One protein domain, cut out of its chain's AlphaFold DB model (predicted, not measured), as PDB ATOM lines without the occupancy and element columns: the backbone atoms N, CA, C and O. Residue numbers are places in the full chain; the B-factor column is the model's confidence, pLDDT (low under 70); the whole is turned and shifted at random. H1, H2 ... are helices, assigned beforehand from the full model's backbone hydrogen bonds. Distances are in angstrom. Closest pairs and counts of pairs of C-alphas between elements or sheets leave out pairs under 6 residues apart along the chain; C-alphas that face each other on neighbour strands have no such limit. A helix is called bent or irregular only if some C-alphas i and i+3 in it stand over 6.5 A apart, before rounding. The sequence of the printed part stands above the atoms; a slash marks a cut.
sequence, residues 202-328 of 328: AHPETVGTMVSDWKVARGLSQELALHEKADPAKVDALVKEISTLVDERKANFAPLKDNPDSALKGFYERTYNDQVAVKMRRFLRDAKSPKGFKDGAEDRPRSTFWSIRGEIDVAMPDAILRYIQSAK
ATOM      1  N   ALA A 202      43.278  -2.466  32.516       87.25
ATOM      2  CA  ALA A 202      42.155  -2.947  33.342       87.25
ATOM      3  C   ALA A 202      41.352  -4.096  32.693       87.25
ATOM      4  O   ALA A 202      40.720  -4.873  33.404       87.25
ATOM      5  N   HIS A 203      41.420  -4.228  31.363       90.56
ATOM      6  CA  HIS A 203      40.697  -5.229  30.568       90.56
ATOM      7  C   HIS A 203      41.636  -5.981  29.594       90.56
ATOM      8  O   HIS A 203      41.602  -5.743  28.378       90.56
ATOM      9  N   PRO A 204      42.549  -6.847  30.094       92.81
ATOM     10  CA  PRO A 204      43.523  -7.565  29.265       92.81
ATOM     11  C   PRO A 204      42.889  -8.491  28.222       92.81
ATOM     12  O   PRO A 204      43.446  -8.680  27.140       92.81
ATOM     13  N   GLU A 205      41.726  -9.067  28.529       94.19
ATOM     14  CA  GLU A 205      40.940  -9.898  27.614       94.19
ATOM     15  C   GLU A 205      40.394  -9.081  26.436       94.19
ATOM     16  O   GLU A 205      40.537  -9.506  25.292       94.19
ATOM     17  N   THR A 206      39.900  -7.864  26.690       94.88
ATOM     18  CA  THR A 206      39.456  -6.934  25.643       94.88
ATOM     19  C   THR A 206      40.621  -6.524  24.736       94.88
ATOM     20  O   THR A 206      40.497  -6.574  23.511       94.88
ATOM     21  N   VAL A 207      41.794  -6.219  25.312       95.81
ATOM     22  CA  VAL A 207      43.033  -5.982  24.543       95.81
ATOM     23  C   VAL A 207      43.402  -7.206  23.699       95.81
ATOM     24  O   VAL A 207      43.748  -7.065  22.526       95.81
ATOM     25  N   GLY A 208      43.309  -8.413  24.267       96.50
ATOM     26  CA  GLY A 208      43.564  -9.671  23.564       96.50
ATOM     27  C   GLY A 208      42.661  -9.865  22.344       96.50
ATOM     28  O   GLY A 208      43.155 -10.220  21.271       96.50
ATOM     29  N   THR A 209      41.367  -9.559  22.475       96.88
ATOM     30  CA  THR A 209      40.400  -9.586  21.368       96.88
ATOM     31  C   THR A 209      40.764  -8.576  20.277       96.88
ATOM     32  O   THR A 209      40.895  -8.970  19.118       96.88
ATOM     33  N   MET A 210      41.038  -7.311  20.630       97.69
ATOM     34  CA  MET A 210      41.457  -6.291  19.655       97.69
ATOM     35  C   MET A 210      42.734  -6.700  18.905       97.69
ATOM     36  O   MET A 210      42.835  -6.508  17.695       97.69
ATOM     37  N   VAL A 211      43.712  -7.297  19.598       97.94
ATOM     38  CA  VAL A 211      44.955  -7.799  18.984       97.94
ATOM     39  C   VAL A 211      44.695  -8.978  18.046       97.94
ATOM     40  O   VAL A 211      45.349  -9.076  17.008       97.94
ATOM     41  N   SER A 212      43.757  -9.868  18.378       97.81
ATOM     42  CA  SER A 212      43.371 -10.981  17.504       97.81
ATOM     43  C   SER A 212      42.720 -10.477  16.214       97.81
ATOM     44  O   SER A 212      43.168 -10.820  15.121       97.81
ATOM     45  N   ASP A 213      41.729  -9.593  16.330       98.31
ATOM     46  CA  ASP A 213      41.015  -9.029  15.179       98.31
ATOM     47  C   ASP A 213      41.950  -8.164  14.306       98.31
ATOM     48  O   ASP A 213      41.901  -8.195  13.073       98.31
ATOM     49  N   TRP A 214      42.891  -7.452  14.939       98.38
ATOM     50  CA  TRP A 214      43.955  -6.732  14.242       98.38
ATOM     51  C   TRP A 214      44.897  -7.660  13.466       98.38
ATOM     52  O   TRP A 214      45.277  -7.319  12.348       98.38
ATOM     53  N   LYS A 215      45.242  -8.847  13.981       97.44
ATOM     54  CA  LYS A 215      46.063  -9.821  13.235       97.44
ATOM     55  C   LYS A 215      45.372 -10.317  11.963       97.44
ATOM     56  O   LYS A 215      46.048 -10.467  10.947       97.44
ATOM     57  N   VAL A 216      44.047 -10.487  11.978       97.94
ATOM     58  CA  VAL A 216      43.270 -10.793  10.761       97.94
ATOM     59  C   VAL A 216      43.370  -9.633   9.763       97.94
ATOM     60  O   VAL A 216      43.713  -9.834   8.597       97.94
ATOM     61  N   ALA A 217      43.196  -8.390  10.231       98.38
ATOM     62  CA  ALA A 217      43.402  -7.202   9.401       98.38
ATOM     63  C   ALA A 217      44.832  -7.113   8.831       98.38
ATOM     64  O   ALA A 217      45.020  -6.770   7.664       98.38
ATOM     65  N   ARG A 218      45.857  -7.468   9.613       97.56
ATOM     66  CA  ARG A 218      47.264  -7.489   9.172       97.56
ATOM     67  C   ARG A 218      47.497  -8.481   8.029       97.56
ATOM     68  O   ARG A 218      48.295  -8.167   7.152       97.56
ATOM     69  N   GLY A 219      46.758  -9.592   7.971       97.69
ATOM     70  CA  GLY A 219      46.747 -10.494   6.813       97.69
ATOM     71  C   GLY A 219      46.298  -9.801   5.520       97.69
ATOM     72  O   GLY A 219      46.942  -9.953   4.481       97.69
ATOM     73  N   LEU A 220      45.263  -8.952   5.589       98.38
ATOM     74  CA  LEU A 220      44.877  -8.081   4.470       98.38
ATOM     75  C   LEU A 220      45.982  -7.062   4.151       98.38
ATOM     76  O   LEU A 220      46.349  -6.931   2.989       98.38
ATOM     77  N   SER A 221      46.555  -6.378   5.147       97.75
ATOM     78  CA  SER A 221      47.635  -5.401   4.905       97.75
ATOM     79  C   SER A 221      48.845  -6.013   4.182       97.75
ATOM     80  O   SER A 221      49.378  -5.408   3.251       97.75
ATOM     81  N   GLN A 222      49.237  -7.235   4.558       96.94
ATOM     82  CA  GLN A 222      50.318  -7.989   3.917       96.94
ATOM     83  C   GLN A 222      50.013  -8.318   2.450       96.94
ATOM     84  O   GLN A 222      50.892  -8.176   1.606       96.94
ATOM     85  N   GLU A 223      48.775  -8.701   2.129       97.88
ATOM     86  CA  GLU A 223      48.370  -8.946   0.741       97.88
ATOM     87  C   GLU A 223      48.357  -7.646  -0.080       97.88
ATOM     88  O   GLU A 223      48.901  -7.590  -1.180       97.88
ATOM     89  N   LEU A 224      47.834  -6.556   0.489       96.56
ATOM     90  CA  LEU A 224      47.851  -5.232  -0.144       96.56
ATOM     91  C   LEU A 224      49.275  -4.665  -0.310       96.56
ATOM     92  O   LEU A 224      49.488  -3.774  -1.130       96.56
ATOM     93  N   ALA A 225      50.269  -5.166   0.429       94.06
ATOM     94  CA  ALA A 225      51.674  -4.803   0.239       94.06
ATOM     95  C   ALA A 225      52.295  -5.407  -1.036       94.06
ATOM     96  O   ALA A 225      53.396  -5.021  -1.418       94.06
ATOM     97  N   LEU A 226      51.593  -6.316  -1.723       95.06
ATOM     98  CA  LEU A 226      51.997  -6.838  -3.032       95.06
ATOM     99  C   LEU A 226      51.597  -5.914  -4.198       95.06
ATOM    100  O   LEU A 226      51.982  -6.176  -5.341       95.06
ATOM    101  N   HIS A 227      50.874  -4.817  -3.933       93.94
ATOM    102  CA  HIS A 227      50.461  -3.831  -4.939       93.94
ATOM    103  C   HIS A 227      49.730  -4.497  -6.116       93.94
ATOM    104  O   HIS A 227      48.850  -5.329  -5.903       93.94
ATOM    105  N   GLU A 228      50.088  -4.187  -7.364       93.50
ATOM    106  CA  GLU A 228      49.507  -4.812  -8.562       93.50
ATOM    107  C   GLU A 228      49.664  -6.345  -8.641       93.50
ATOM    108  O   GLU A 228      49.069  -6.964  -9.525       93.50
ATOM    109  N   LYS A 229      50.476  -6.955  -7.766       94.75
ATOM    110  CA  LYS A 229      50.671  -8.411  -7.666       94.75
ATOM    111  C   LYS A 229      49.800  -9.069  -6.588       94.75
ATOM    112  O   LYS A 229      49.896 -10.281  -6.429       94.75
ATOM    113  N   ALA A 230      48.996  -8.302  -5.848       95.88
ATOM    114  CA  ALA A 230      48.046  -8.845  -4.879       95.88
ATOM    115  C   ALA A 230      46.977  -9.698  -5.576       95.88
ATOM    116  O   ALA A 230      46.451  -9.304  -6.620       95.88
ATOM    117  N   ASP A 231      46.625 -10.836  -4.982       95.31
ATOM    118  CA  ASP A 231      45.569 -11.725  -5.463       95.31
ATOM    119  C   ASP A 231      44.178 -11.140  -5.128       95.31
ATOM    120  O   ASP A 231      43.802 -11.074  -3.950       95.31
ATOM    121  N   PRO A 232      43.361 -10.747  -6.130       94.12
ATOM    122  CA  PRO A 232      42.033 -10.187  -5.889       94.12
ATOM    123  C   PRO A 232      41.086 -11.135  -5.142       94.12
ATOM    124  O   PRO A 232      40.234 -10.662  -4.389       94.12
ATOM    125  N   ALA A 233      41.219 -12.454  -5.327       94.75
ATOM    126  CA  ALA A 233      40.367 -13.444  -4.672       94.75
ATOM    127  C   ALA A 233      40.733 -13.599  -3.190       94.75
ATOM    128  O   ALA A 233      39.850 -13.640  -2.331       94.75
ATOM    129  N   LYS A 234      42.032 -13.606  -2.872       97.50
ATOM    130  CA  LYS A 234      42.523 -13.604  -1.487       97.50
ATOM    131  C   LYS A 234      42.165 -12.308  -0.756       97.50
ATOM    132  O   LYS A 234      41.737 -12.357   0.396       97.50
ATOM    133  N   VAL A 235      42.270 -11.162  -1.431       97.25
ATOM    134  CA  VAL A 235      41.818  -9.863  -0.905       97.25
ATOM    135  C   VAL A 235      40.315  -9.880  -0.592       97.25
ATOM    136  O   VAL A 235      39.923  -9.472   0.498       97.25
ATOM    137  N   ASP A 236      39.467 -10.378  -1.499       96.62
ATOM    138  CA  ASP A 236      38.019 -10.503  -1.266       96.62
ATOM    139  C   ASP A 236      37.683 -11.452  -0.099       96.62
ATOM    140  O   ASP A 236      36.849 -11.116   0.745       96.62
ATOM    141  N   ALA A 237      38.377 -12.590   0.013       98.06
ATOM    142  CA  ALA A 237      38.209 -13.527   1.125       98.06
ATOM    143  C   ALA A 237      38.533 -12.883   2.487       98.06
ATOM    144  O   ALA A 237      37.706 -12.932   3.401       98.06
ATOM    145  N   LEU A 238      39.679 -12.204   2.603       98.50
ATOM    146  CA  LEU A 238      40.092 -11.506   3.828       98.50
ATOM    147  C   LEU A 238      39.130 -10.362   4.192       98.50
ATOM    148  O   LEU A 238      38.808 -10.151   5.358       98.50
ATOM    149  N   VAL A 239      38.610  -9.634   3.200       97.94
ATOM    150  CA  VAL A 239      37.621  -8.562   3.417       97.94
ATOM    151  C   VAL A 239      36.272  -9.111   3.896       97.94
ATOM    152  O   VAL A 239      35.603  -8.462   4.708       97.94
ATOM    153  N   LYS A 240      35.867 -10.302   3.437       98.06
ATOM    154  CA  LYS A 240      34.679 -11.009   3.941       98.06
ATOM    155  C   LYS A 240      34.871 -11.473   5.382       98.06
ATOM    156  O   LYS A 240      34.010 -11.184   6.204       98.06
ATOM    157  N   GLU A 241      36.001 -12.102   5.699       98.25
ATOM    158  CA  GLU A 241      36.357 -12.524   7.063       98.25
ATOM    159  C   GLU A 241      36.323 -11.344   8.047       98.25
ATOM    160  O   GLU A 241      35.618 -11.388   9.055       98.25
ATOM    161  N   ILE A 242      36.988 -10.237   7.695       98.44
ATOM    162  CA  ILE A 242      36.971  -8.984   8.463       98.44
ATOM    163  C   ILE A 242      35.542  -8.446   8.643       98.44
ATOM    164  O   ILE A 242      35.190  -7.995   9.731       98.44
ATOM    165  N   SER A 243      34.706  -8.489   7.599       97.75
ATOM    166  CA  SER A 243      33.314  -8.019   7.689       97.75
ATOM    167  C   SER A 243      32.488  -8.875   8.657       97.75
ATOM    168  O   SER A 243      31.768  -8.323   9.484       97.75
ATOM    169  N   THR A 244      32.641 -10.201   8.610       97.94
ATOM    170  CA  THR A 244      31.981 -11.131   9.539       97.94
ATOM    171  C   THR A 244      32.412 -10.884  10.985       97.94
ATOM    172  O   THR A 244      31.553 -10.788  11.858       97.94
ATOM    173  N   LEU A 245      33.714 -10.712  11.244       97.25
ATOM    174  CA  LEU A 245      34.228 -10.402  12.586       97.25
ATOM    175  C   LEU A 245      33.704  -9.057  13.106       97.25
ATOM    176  O   LEU A 245      33.319  -8.952  14.268       97.25
ATOM    177  N   VAL A 246      33.638  -8.031  12.255       95.62
ATOM    178  CA  VAL A 246      33.040  -6.733  12.606       95.62
ATOM    179  C   VAL A 246      31.579  -6.882  13.038       95.62
ATOM    180  O   VAL A 246      31.182  -6.305  14.055       95.62
ATOM    181  N   ASP A 247      30.779  -7.638  12.285       95.50
ATOM    182  CA  ASP A 247      29.356  -7.821  12.579       95.50
ATOM    183  C   ASP A 247      29.149  -8.698  13.834       95.50
ATOM    184  O   ASP A 247      28.320  -8.366  14.684       95.50
ATOM    185  N   GLU A 248      29.973  -9.736  14.033       96.12
ATOM    186  CA  GLU A 248      30.012 -10.539  15.265       96.12
ATOM    187  C   GLU A 248      30.337  -9.675  16.494       96.12
ATOM    188  O   GLU A 248      29.646  -9.757  17.512       96.12
ATOM    189  N   ARG A 249      31.357  -8.809  16.409       95.31
ATOM    190  CA  ARG A 249      31.763  -7.940  17.524       95.31
ATOM    191  C   ARG A 249      30.667  -6.935  17.870       95.31
ATOM    192  O   ARG A 249      30.348  -6.783  19.044       95.31
ATOM    193  N   LYS A 250      30.016  -6.322  16.876       91.12
ATOM    194  CA  LYS A 250      28.856  -5.436  17.105       91.12
ATOM    195  C   LYS A 250      27.677  -6.158  17.768       91.12
ATOM    196  O   LYS A 250      27.015  -5.576  18.623       91.12
ATOM    197  N   ALA A 251      27.409  -7.409  17.394       92.50
ATOM    198  CA  ALA A 251      26.306  -8.185  17.957       92.50
ATOM    199  C   ALA A 251      26.590  -8.683  19.387       92.50
ATOM    200  O   ALA A 251      25.735  -8.561  20.272       92.50
ATOM    201  N   ASN A 252      27.792  -9.223  19.617       93.69
ATOM    202  CA  ASN A 252      28.069 -10.131  20.733       93.69
ATOM    203  C   ASN A 252      29.155  -9.644  21.706       93.69
ATOM    204  O   ASN A 252      29.252 -10.180  22.809       93.69
ATOM    205  N   PHE A 253      29.972  -8.648  21.351       93.62
ATOM    206  CA  PHE A 253      31.070  -8.204  22.213       93.62
ATOM    207  C   PHE A 253      30.584  -7.164  23.227       93.62
ATOM    208  O   PHE A 253      30.516  -5.973  22.929       93.62
ATOM    209  N   ALA A 254      30.239  -7.617  24.437       91.94
ATOM    210  CA  ALA A 254      29.697  -6.767  25.505       91.94
ATOM    211  C   ALA A 254      30.507  -5.473  25.774       91.94
ATOM    212  O   ALA A 254      29.879  -4.415  25.822       91.94
ATOM    213  N   PRO A 255      31.863  -5.472  25.810       90.06
ATOM    214  CA  PRO A 255      32.648  -4.240  25.981       90.06
ATOM    215  C   PRO A 255      32.410  -3.166  24.906       90.06
ATOM    216  O   PRO A 255      32.629  -1.985  25.162       90.06
ATOM    217  N   LEU A 256      31.966  -3.549  23.701       90.75
ATOM    218  CA  LEU A 256      31.620  -2.610  22.629       90.75
ATOM    219  C   LEU A 256      30.182  -2.066  22.756       90.75
ATOM    220  O   LEU A 256      29.874  -1.009  22.208       90.75
ATOM    221  N   LYS A 257      29.299  -2.780  23.462       88.19
ATOM    222  CA  LYS A 257      27.867  -2.467  23.577       88.19
ATOM    223  C   LYS A 257      27.565  -1.638  24.823       88.19
ATOM    224  O   LYS A 257      26.868  -0.627  24.744       88.19
ATOM    225  N   ASP A 258      28.132  -2.040  25.953       81.19
ATOM    226  CA  ASP A 258      27.709  -1.588  27.275       81.19
ATOM    227  C   ASP A 258      28.612  -0.443  27.768       81.19
ATOM    228  O   ASP A 258      29.420  -0.602  28.677       81.19
ATOM    229  N   ASN A 259      28.455   0.727  27.131       76.06
ATOM    230  CA  ASN A 259      29.263   1.947  27.313       76.06
ATOM    231  C   ASN A 259      30.742   1.808  26.867       76.06
ATOM    232  O   ASN A 259      31.650   1.805  27.701       76.06
ATOM    233  N   PRO A 260      31.011   1.722  25.548       81.06
ATOM    234  CA  PRO A 260      32.360   1.507  25.031       81.06
ATOM    235  C   PRO A 260      33.296   2.704  25.242       81.06
ATOM    236  O   PRO A 260      32.964   3.846  24.913       81.06
ATOM    237  N   ASP A 261      34.525   2.413  25.676       89.00
ATOM    238  CA  ASP A 261      35.639   3.366  25.663       89.00
ATOM    239  C   ASP A 261      35.851   3.963  24.256       89.00
ATOM    240  O   ASP A 261      35.673   3.303  23.226       89.00
ATOM    241  N   SER A 262      36.260   5.232  24.201       87.75
ATOM    242  CA  SER A 262      36.398   5.978  22.944       87.75
ATOM    243  C   SER A 262      37.414   5.381  21.955       87.75
ATOM    244  O   SER A 262      37.204   5.458  20.741       87.75
ATOM    245  N   ALA A 263      38.490   4.757  22.442       90.12
ATOM    246  CA  ALA A 263      39.480   4.061  21.631       90.12
ATOM    247  C   ALA A 263      38.963   2.689  21.173       90.12
ATOM    248  O   ALA A 263      39.167   2.335  20.011       90.12
ATOM    249  N   LEU A 264      38.224   1.964  22.024       93.94
ATOM    250  CA  LEU A 264      37.570   0.701  21.656       93.94
ATOM    251  C   LEU A 264      36.518   0.908  20.555       93.94
ATOM    252  O   LEU A 264      36.547   0.239  19.518       93.94
ATOM    253  N   LYS A 265      35.637   1.898  20.735       93.19
ATOM    254  CA  LYS A 265      34.646   2.307  19.731       93.19
ATOM    255  C   LYS A 265      35.320   2.781  18.442       93.19
ATOM    256  O   LYS A 265      34.946   2.371  17.344       93.19
ATOM    257  N   GLY A 266      36.359   3.610  18.576       93.50
ATOM    258  CA  GLY A 266      37.156   4.106  17.457       93.50
ATOM    259  C   GLY A 266      37.865   3.000  16.668       93.50
ATOM    260  O   GLY A 266      37.977   3.124  15.451       93.50
ATOM    261  N   PHE A 267      38.295   1.923  17.331       96.75
ATOM    262  CA  PHE A 267      38.864   0.735  16.696       96.75
ATOM    263  C   PHE A 267      37.805  -0.011  15.876       96.75
ATOM    264  O   PHE A 267      37.986  -0.166  14.671       96.75
ATOM    265  N   TYR A 268      36.691  -0.430  16.488       97.25
ATOM    266  CA  TYR A 268      35.718  -1.308  15.825       97.25
ATOM    267  C   TYR A 268      34.831  -0.601  14.794       97.25
ATOM    268  O   TYR A 268      34.679  -1.098  13.678       97.25
ATOM    269  N   GLU A 269      34.244   0.547  15.135       94.31
ATOM    270  CA  GLU A 269      33.284   1.225  14.255       94.31
ATOM    271  C   GLU A 269      33.990   2.021  13.155       94.31
ATOM    272  O   GLU A 269      33.757   1.806  11.968       94.31
ATOM    273  N   ARG A 270      34.899   2.922  13.534       95.31
ATOM    274  CA  ARG A 270      35.542   3.813  12.565       95.31
ATOM    275  C   ARG A 270      36.649   3.102  11.792       95.31
ATOM    276  O   ARG A 270      36.644   3.132  10.565       95.31
ATOM    277  N   THR A 271      37.624   2.509  12.479       96.31
ATOM    278  CA  THR A 271      38.822   1.996  11.800       96.31
ATOM    279  C   THR A 271      38.545   0.655  11.112       96.31
ATOM    280  O   THR A 271      38.658   0.555   9.893       96.31
ATOM    281  N   TYR A 272      38.132  -0.366  11.865       97.44
ATOM    282  CA  TYR A 272      38.003  -1.739  11.369       97.44
ATOM    283  C   TYR A 272      36.783  -1.923  10.449       97.44
ATOM    284  O   TYR A 272      36.909  -2.502   9.368       97.44
ATOM    285  N   ASN A 273      35.622  -1.355  10.798       97.31
ATOM    286  CA  ASN A 273      34.455  -1.365   9.915       97.31
ATOM    287  C   ASN A 273      34.537  -0.314   8.797       97.31
ATOM    288  O   ASN A 273      34.635  -0.684   7.628       97.31
ATOM    289  N   ASP A 274      34.459   0.982   9.113       97.25
ATOM    290  CA  ASP A 274      34.221   1.996   8.074       97.25
ATOM    291  C   ASP A 274      35.433   2.197   7.154       97.25
ATOM    292  O   ASP A 274      35.290   2.194   5.925       97.25
ATOM    293  N   GLN A 275      36.630   2.354   7.730       97.56
ATOM    294  CA  GLN A 275      37.845   2.629   6.960       97.56
ATOM    295  C   GLN A 275      38.517   1.384   6.376       97.56
ATOM    296  O   GLN A 275      39.188   1.521   5.358       97.56
ATOM    297  N   VAL A 276      38.324   0.186   6.936       98.12
ATOM    298  CA  VAL A 276      38.854  -1.064   6.359       98.12
ATOM    299  C   VAL A 276      37.751  -1.846   5.634       98.12
ATOM    300  O   VAL A 276      37.726  -1.855   4.401       98.12
ATOM    301  N   ALA A 277      36.807  -2.461   6.353       97.62
ATOM    302  CA  ALA A 277      35.837  -3.398   5.772       97.62
ATOM    303  C   ALA A 277      34.918  -2.771   4.704       97.62
ATOM    304  O   ALA A 277      34.768  -3.298   3.600       97.62
ATOM    305  N   VAL A 278      34.266  -1.645   5.009       97.69
ATOM    306  CA  VAL A 278      33.305  -0.973   4.114       97.69
ATOM    307  C   VAL A 278      34.019  -0.354   2.914       97.69
ATOM    308  O   VAL A 278      33.565  -0.503   1.776       97.69
ATOM    309  N   LYS A 279      35.147   0.322   3.151       97.12
ATOM    310  CA  LYS A 279      35.951   0.974   2.110       97.12
ATOM    311  C   LYS A 279      36.544  -0.038   1.130       97.12
ATOM    312  O   LYS A 279      36.480   0.197  -0.075       97.12
ATOM    313  N   MET A 280      37.026  -1.187   1.612       96.69
ATOM    314  CA  MET A 280      37.577  -2.217   0.733       96.69
ATOM    315  C   MET A 280      36.489  -2.997  -0.022       96.69
ATOM    316  O   MET A 280      36.630  -3.207  -1.226       96.69
ATOM    317  N   ARG A 281      35.344  -3.317   0.609       96.06
ATOM    318  CA  ARG A 281      34.164  -3.858  -0.106       96.06
ATOM    319  C   ARG A 281      33.694  -2.929  -1.226       96.06
ATOM    320  O   ARG A 281      33.386  -3.390  -2.324       96.06
ATOM    321  N   ARG A 282      33.658  -1.615  -0.962       96.00
ATOM    322  CA  ARG A 282      33.346  -0.586  -1.967       96.00
ATOM    323  C   ARG A 282      34.336  -0.643  -3.128       96.00
ATOM    324  O   ARG A 282      33.905  -0.760  -4.268       96.00
ATOM    325  N   PHE A 283      35.636  -0.626  -2.838       95.38
ATOM    326  CA  PHE A 283      36.674  -0.704  -3.863       95.38
ATOM    327  C   PHE A 283      36.556  -1.960  -4.739       95.38
ATOM    328  O   PHE A 283      36.523  -1.831  -5.959       95.38
ATOM    329  N   LEU A 284      36.422  -3.154  -4.149       94.06
ATOM    330  CA  LEU A 284      36.312  -4.411  -4.902       94.06
ATOM    331  C   LEU A 284      35.098  -4.420  -5.846       94.06
ATOM    332  O   LEU A 284      35.212  -4.800  -7.011       94.06
ATOM    333  N   ARG A 285      33.946  -3.933  -5.367       93.19
ATOM    334  CA  ARG A 285      32.720  -3.787  -6.164       93.19
ATOM    335  C   ARG A 285      32.865  -2.761  -7.294       93.19
ATOM    336  O   ARG A 285      32.281  -2.945  -8.363       93.19
ATOM    337  N   ASP A 286      33.593  -1.675  -7.054       92.06
ATOM    338  CA  ASP A 286      33.703  -0.549  -7.983       92.06
ATOM    339  C   ASP A 286      34.831  -0.753  -9.018       92.06
ATOM    340  O   ASP A 286      34.719  -0.261 -10.139       92.06
ATOM    341  N   ALA A 287      35.861  -1.548  -8.698       88.50
ATOM    342  CA  ALA A 287      36.993  -1.858  -9.576       88.50
ATOM    343  C   ALA A 287      36.585  -2.584 -10.874       88.50
ATOM    344  O   ALA A 287      37.153  -2.298 -11.933       88.50
ATOM    345  N   LYS A 288      35.609  -3.510 -10.792       80.50
ATOM    346  CA  LYS A 288      34.902  -4.245 -11.880       80.50
ATOM    347  C   LYS A 288      35.742  -4.909 -12.989       80.50
ATOM    348  O   LYS A 288      35.185  -5.498 -13.910       80.50
ATOM    349  N   SER A 289      37.061  -4.792 -12.944       86.88
ATOM    350  CA  SER A 289      37.985  -5.110 -14.029       86.88
ATOM    351  C   SER A 289      39.414  -5.227 -13.483       86.88
ATOM    352  O   SER A 289      39.734  -4.573 -12.484       86.88
ATOM    353  N   PRO A 290      40.317  -5.963 -14.158       86.44
ATOM    354  CA  PRO A 290      41.729  -6.013 -13.771       86.44
ATOM    355  C   PRO A 290      42.403  -4.633 -13.757       86.44
ATOM    356  O   PRO A 290      43.277  -4.386 -12.930       86.44
ATOM    357  N   LYS A 291      41.978  -3.715 -14.639       90.12
ATOM    358  CA  LYS A 291      42.505  -2.346 -14.682       90.12
ATOM    359  C   LYS A 291      42.105  -1.540 -13.445       90.12
ATOM    360  O   LYS A 291      42.982  -1.029 -12.767       90.12
ATOM    361  N   GLY A 292      40.814  -1.485 -13.109       89.88
ATOM    362  CA  GLY A 292      40.350  -0.743 -11.930       89.88
ATOM    363  C   GLY A 292      40.928  -1.278 -10.613       89.88
ATOM    364  O   GLY A 292      41.123  -0.512  -9.672       89.88
ATOM    365  N   PHE A 293      41.264  -2.574 -10.560       92.81
ATOM    366  CA  PHE A 293      42.010  -3.146  -9.439       92.81
ATOM    367  C   PHE A 293      43.451  -2.610  -9.394       92.81
ATOM    368  O   PHE A 293      43.869  -2.082  -8.365       92.81
ATOM    369  N   LYS A 294      44.182  -2.661 -10.519       91.38
ATOM    370  CA  LYS A 294      45.542  -2.101 -10.639       91.38
ATOM    371  C   LYS A 294      45.603  -0.610 -10.299       91.38
ATOM    372  O   LYS A 294      46.446  -0.228  -9.499       91.38
ATOM    373  N   ASP A 295      44.672   0.204 -10.794       89.19
ATOM    374  CA  ASP A 295      44.618   1.655 -10.534       89.19
ATOM    375  C   ASP A 295      44.480   1.990  -9.021       89.19
ATOM    376  O   ASP A 295      44.904   3.054  -8.557       89.19
ATOM    377  N   GLY A 296      43.883   1.088  -8.226       89.06
ATOM    378  CA  GLY A 296      43.802   1.202  -6.761       89.06
ATOM    379  C   GLY A 296      44.945   0.530  -5.992       89.06
ATOM    380  O   GLY A 296      45.161   0.871  -4.824       89.06
ATOM    381  N   ALA A 297      45.651  -0.395  -6.644       92.81
ATOM    382  CA  ALA A 297      46.778  -1.164  -6.122       92.81
ATOM    383  C   ALA A 297      48.152  -0.531  -6.413       92.81
ATOM    384  O   ALA A 297      49.135  -0.875  -5.755       92.81
ATOM    385  N   GLU A 298      48.198   0.390  -7.379       91.31
ATOM    386  CA  GLU A 298      49.354   1.171  -7.824       91.31
ATOM    387  C   GLU A 298      50.225   1.636  -6.646       91.31
ATOM    388  O   GLU A 298      49.722   2.184  -5.652       91.31
ATOM    389  N   ASP A 299      51.541   1.420  -6.746       89.19
ATOM    390  CA  ASP A 299      52.491   1.827  -5.710       89.19
ATOM    391  C   ASP A 299      52.820   3.323  -5.804       89.19
ATOM    392  O   ASP A 299      53.903   3.743  -6.206       89.19
ATOM    393  N   ARG A 300      51.835   4.139  -5.429       87.38
ATOM    394  CA  ARG A 300      51.965   5.588  -5.278       87.38
ATOM    395  C   ARG A 300      51.249   6.080  -4.016       87.38
ATOM    396  O   ARG A 300      50.306   5.426  -3.557       87.38
ATOM    397  N   PRO A 301      51.615   7.255  -3.479       86.00
ATOM    398  CA  PRO A 301      50.983   7.832  -2.298       86.00
ATOM    399  C   PRO A 301      49.462   7.898  -2.407       86.00
ATOM    400  O   PRO A 301      48.909   8.273  -3.451       86.00
ATOM    401  N   ARG A 302      48.783   7.582  -1.299       85.19
ATOM    402  CA  ARG A 302      47.318   7.584  -1.195       85.19
ATOM    403  C   ARG A 302      46.591   6.758  -2.273       85.19
ATOM    404  O   ARG A 302      45.457   7.091  -2.628       85.19
ATOM    405  N   SER A 303      47.197   5.691  -2.807       91.06
ATOM    406  CA  SER A 303      46.418   4.647  -3.489       91.06
ATOM    407  C   SER A 303      45.435   3.999  -2.503       91.06
ATOM    408  O   SER A 303      45.573   4.147  -1.282       91.06
ATOM    409  N   THR A 304      44.408   3.304  -3.002       93.81
ATOM    410  CA  THR A 304      43.427   2.648  -2.120       93.81
ATOM    411  C   THR A 304      44.132   1.685  -1.174       93.81
ATOM    412  O   THR A 304      43.887   1.725   0.029       93.81
ATOM    413  N   PHE A 305      45.064   0.888  -1.700       95.19
ATOM    414  CA  PHE A 305      45.843  -0.070  -0.919       95.19
ATOM    415  C   PHE A 305      46.644   0.630   0.176       95.19
ATOM    416  O   PHE A 305      46.528   0.259   1.343       95.19
ATOM    417  N   TRP A 306      47.377   1.695  -0.161       92.56
ATOM    418  CA  TRP A 306      48.129   2.470   0.827       92.56
ATOM    419  C   TRP A 306      47.242   3.092   1.908       92.56
ATOM    420  O   TRP A 306      47.600   3.066   3.086       92.56
ATOM    421  N   SER A 307      46.055   3.583   1.541       93.06
ATOM    422  CA  SER A 307      45.108   4.134   2.510       93.06
ATOM    423  C   SER A 307      44.548   3.066   3.455       93.06
ATOM    424  O   SER A 307      44.495   3.322   4.651       93.06
ATOM    425  N   ILE A 308      44.173   1.878   2.961       96.81
ATOM    426  CA  ILE A 308      43.706   0.765   3.811       96.81
ATOM    427  C   ILE A 308      44.833   0.279   4.735       96.81
ATOM    428  O   ILE A 308      44.623   0.114   5.935       96.81
ATOM    429  N   ARG A 309      46.051   0.112   4.202       95.75
ATOM    430  CA  ARG A 309      47.226  -0.288   4.989       95.75
ATOM    431  C   ARG A 309      47.556   0.715   6.092       95.75
ATOM    432  O   ARG A 309      47.858   0.297   7.200       95.75
ATOM    433  N   GLY A 310      47.427   2.020   5.842       94.06
ATOM    434  CA  GLY A 310      47.626   3.050   6.868       94.06
ATOM    435  C   GLY A 310      46.676   2.926   8.069       94.06
ATOM    436  O   GLY A 310      47.085   3.168   9.204       94.06
ATOM    437  N   GLU A 311      45.433   2.502   7.845       96.25
ATOM    438  CA  GLU A 311      44.464   2.257   8.922       96.25
ATOM    439  C   GLU A 311      44.849   1.010   9.733       96.25
ATOM    440  O   GLU A 311      44.848   1.039  10.962       96.25
ATOM    441  N   ILE A 312      45.252  -0.066   9.051       97.81
ATOM    442  CA  ILE A 312      45.599  -1.354   9.670       97.81
ATOM    443  C   ILE A 312      46.943  -1.297  10.406       97.81
ATOM    444  O   ILE A 312      47.042  -1.731  11.550       97.81
ATOM    445  N   ASP A 313      47.988  -0.780   9.766       95.81
ATOM    446  CA  ASP A 313      49.362  -0.812  10.278       95.81
ATOM    447  C   ASP A 313      49.645   0.330  11.276       95.81
ATOM    448  O   ASP A 313      50.574   0.238  12.074       95.81
ATOM    449  N   VAL A 314      48.841   1.406  11.272       93.44
ATOM    450  CA  VAL A 314      49.054   2.572  12.153       93.44
ATOM    451  C   VAL A 314      47.852   2.881  13.043       93.44
ATOM    452  O   VAL A 314      48.020   2.966  14.259       93.44
ATOM    453  N   ALA A 315      46.645   3.050  12.493       94.75
ATOM    454  CA  ALA A 315      45.501   3.520  13.284       94.75
ATOM    455  C   ALA A 315      44.936   2.455  14.246       94.75
ATOM    456  O   ALA A 315      44.605   2.783  15.386       94.75
ATOM    457  N   MET A 316      44.858   1.187  13.826       97.06
ATOM    458  CA  MET A 316      44.449   0.065  14.686       97.06
ATOM    459  C   MET A 316      45.390  -0.127  15.896       97.06
ATOM    460  O   MET A 316      44.889  -0.081  17.023       97.06
ATOM    461  N   PRO A 317      46.725  -0.260  15.740       95.19
ATOM    462  CA  PRO A 317      47.626  -0.369  16.889       95.19
ATOM    463  C   PRO A 317      47.673   0.893  17.760       95.19
ATOM    464  O   PRO A 317      47.792   0.774  18.976       95.19
ATOM    465  N   ASP A 318      47.529   2.093  17.182       92.94
ATOM    466  CA  ASP A 318      47.418   3.332  17.968       92.94
ATOM    467  C   ASP A 318      46.164   3.321  18.860       92.94
ATOM    468  O   ASP A 318      46.229   3.715  20.021       92.94
ATOM    469  N   ALA A 319      45.032   2.810  18.364       94.19
ATOM    470  CA  ALA A 319      43.817   2.651  19.162       94.19
ATOM    471  C   ALA A 319      43.970   1.597  20.278       94.19
ATOM    472  O   ALA A 319      43.524   1.846  21.396       94.19
ATOM    473  N   ILE A 320      44.659   0.475  20.027       95.56
ATOM    474  CA  ILE A 320      44.965  -0.523  21.072       95.56
ATOM    475  C   ILE A 320      45.865   0.091  22.157       95.56
ATOM    476  O   ILE A 320      45.580  -0.034  23.348       95.56
ATOM    477  N   LEU A 321      46.930   0.802  21.767       92.31
ATOM    478  CA  LEU A 321      47.835   1.475  22.706       92.31
ATOM    479  C   LEU A 321      47.122   2.552  23.536       92.31
ATOM    480  O   LEU A 321      47.399   2.664  24.730       92.31
ATOM    481  N   ARG A 322      46.187   3.301  22.939       91.25
ATOM    482  CA  ARG A 322      45.334   4.261  23.660       91.25
ATOM    483  C   ARG A 322      44.393   3.575  24.643       91.25
ATOM    484  O   ARG A 322      44.306   4.042  25.768       91.25
ATOM    485  N   TYR A 323      43.747   2.469  24.268       92.12
ATOM    486  CA  TYR A 323      42.860   1.717  25.167       92.12
ATOM    487  C   TYR A 323      43.613   1.178  26.399       92.12
ATOM    488  O   TYR A 323      43.164   1.314  27.535       92.12
ATOM    489  N   ILE A 324      44.835   0.668  26.197       91.12
ATOM    490  CA  ILE A 324      45.757   0.267  27.277       91.12
ATOM    491  C   ILE A 324      46.128   1.452  28.202       91.12
ATOM    492  O   ILE A 324      46.486   1.240  29.363       91.12
ATOM    493  N   GLN A 325      46.079   2.690  27.699       85.12
ATOM    494  CA  GLN A 325      46.378   3.913  28.453       85.12
ATOM    495  C   GLN A 325      45.144   4.544  29.125       85.12
ATOM    496  O   GLN A 325      45.312   5.116  30.198       85.12
ATOM    497  N   SER A 326      43.948   4.469  28.525       75.62
ATOM    498  CA  SER A 326      42.711   5.060  29.067       75.62
ATOM    499  C   SER A 326      42.064   4.215  30.162       75.62
ATOM    500  O   SER A 326      41.395   4.759  31.034       75.62
ATOM    501  N   ALA A 327      42.285   2.900  30.146       58.84
ATOM    502  CA  ALA A 327      41.750   1.958  31.124       58.84
ATOM    503  C   ALA A 327      42.631   1.850  32.394       58.84
ATOM    504  O   ALA A 327      43.049   0.745  32.763       58.84
ATOM    505  N   LYS A 328      42.956   2.991  33.022       53.56
ATOM    506  CA  LYS A 328      43.709   3.115  34.286       53.56
ATOM    507  C   LYS A 328      43.159   4.224  35.176       53.56
ATOM    508  O   LYS A 328      43.091   3.963  36.394       53.56
TER     509      LYS A 328
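What this domain is: This is residues 202 to 328 of the 328 residues of the protein "Uncharacterized protein DUF3829" of Enterovirga rhinocerotis (UniProt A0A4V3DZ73). A long bundle of H4, H1, H2 and bent H6 has short H3 and H5 at opposite ends. Printed are 127 residues with six named helices, class all helix. It is compact, radius of gyration of the C-alphas 15.0 A, spanning 48 by 26 by 17 A.

How they stand to each other: H4, residues 262 to 287, touches H2, residues 232 to 252, closest at C-alphas 277 and 243, 5.6 A. H6, residues 304 to 326, assigned as one helix by hydrogen bonds, is bent: C-alphas 313, ending H6a, and 316, beginning H6b, are 6.7 A apart. H1, residues 204 to 224, touches H6a, closest at C-alphas 221 and 309, 5.1 A. H3, residues 254 to 257, and H5, residues 290 to 297, are apart. Every O i to N i+4 pair is within hydrogen-bond range in H1, H2, H6a and H6b, 16 of 22 in H4, 3 of 4 in H5.

Where its parts are: H4, 33.5 A long, runs from C-alpha (36.398, 5.978, 22.944) to (36.993, -1.858, -9.576).

The domain as a whole: The printed part has no cut; residues 327 to 328 have pLDDT under 70.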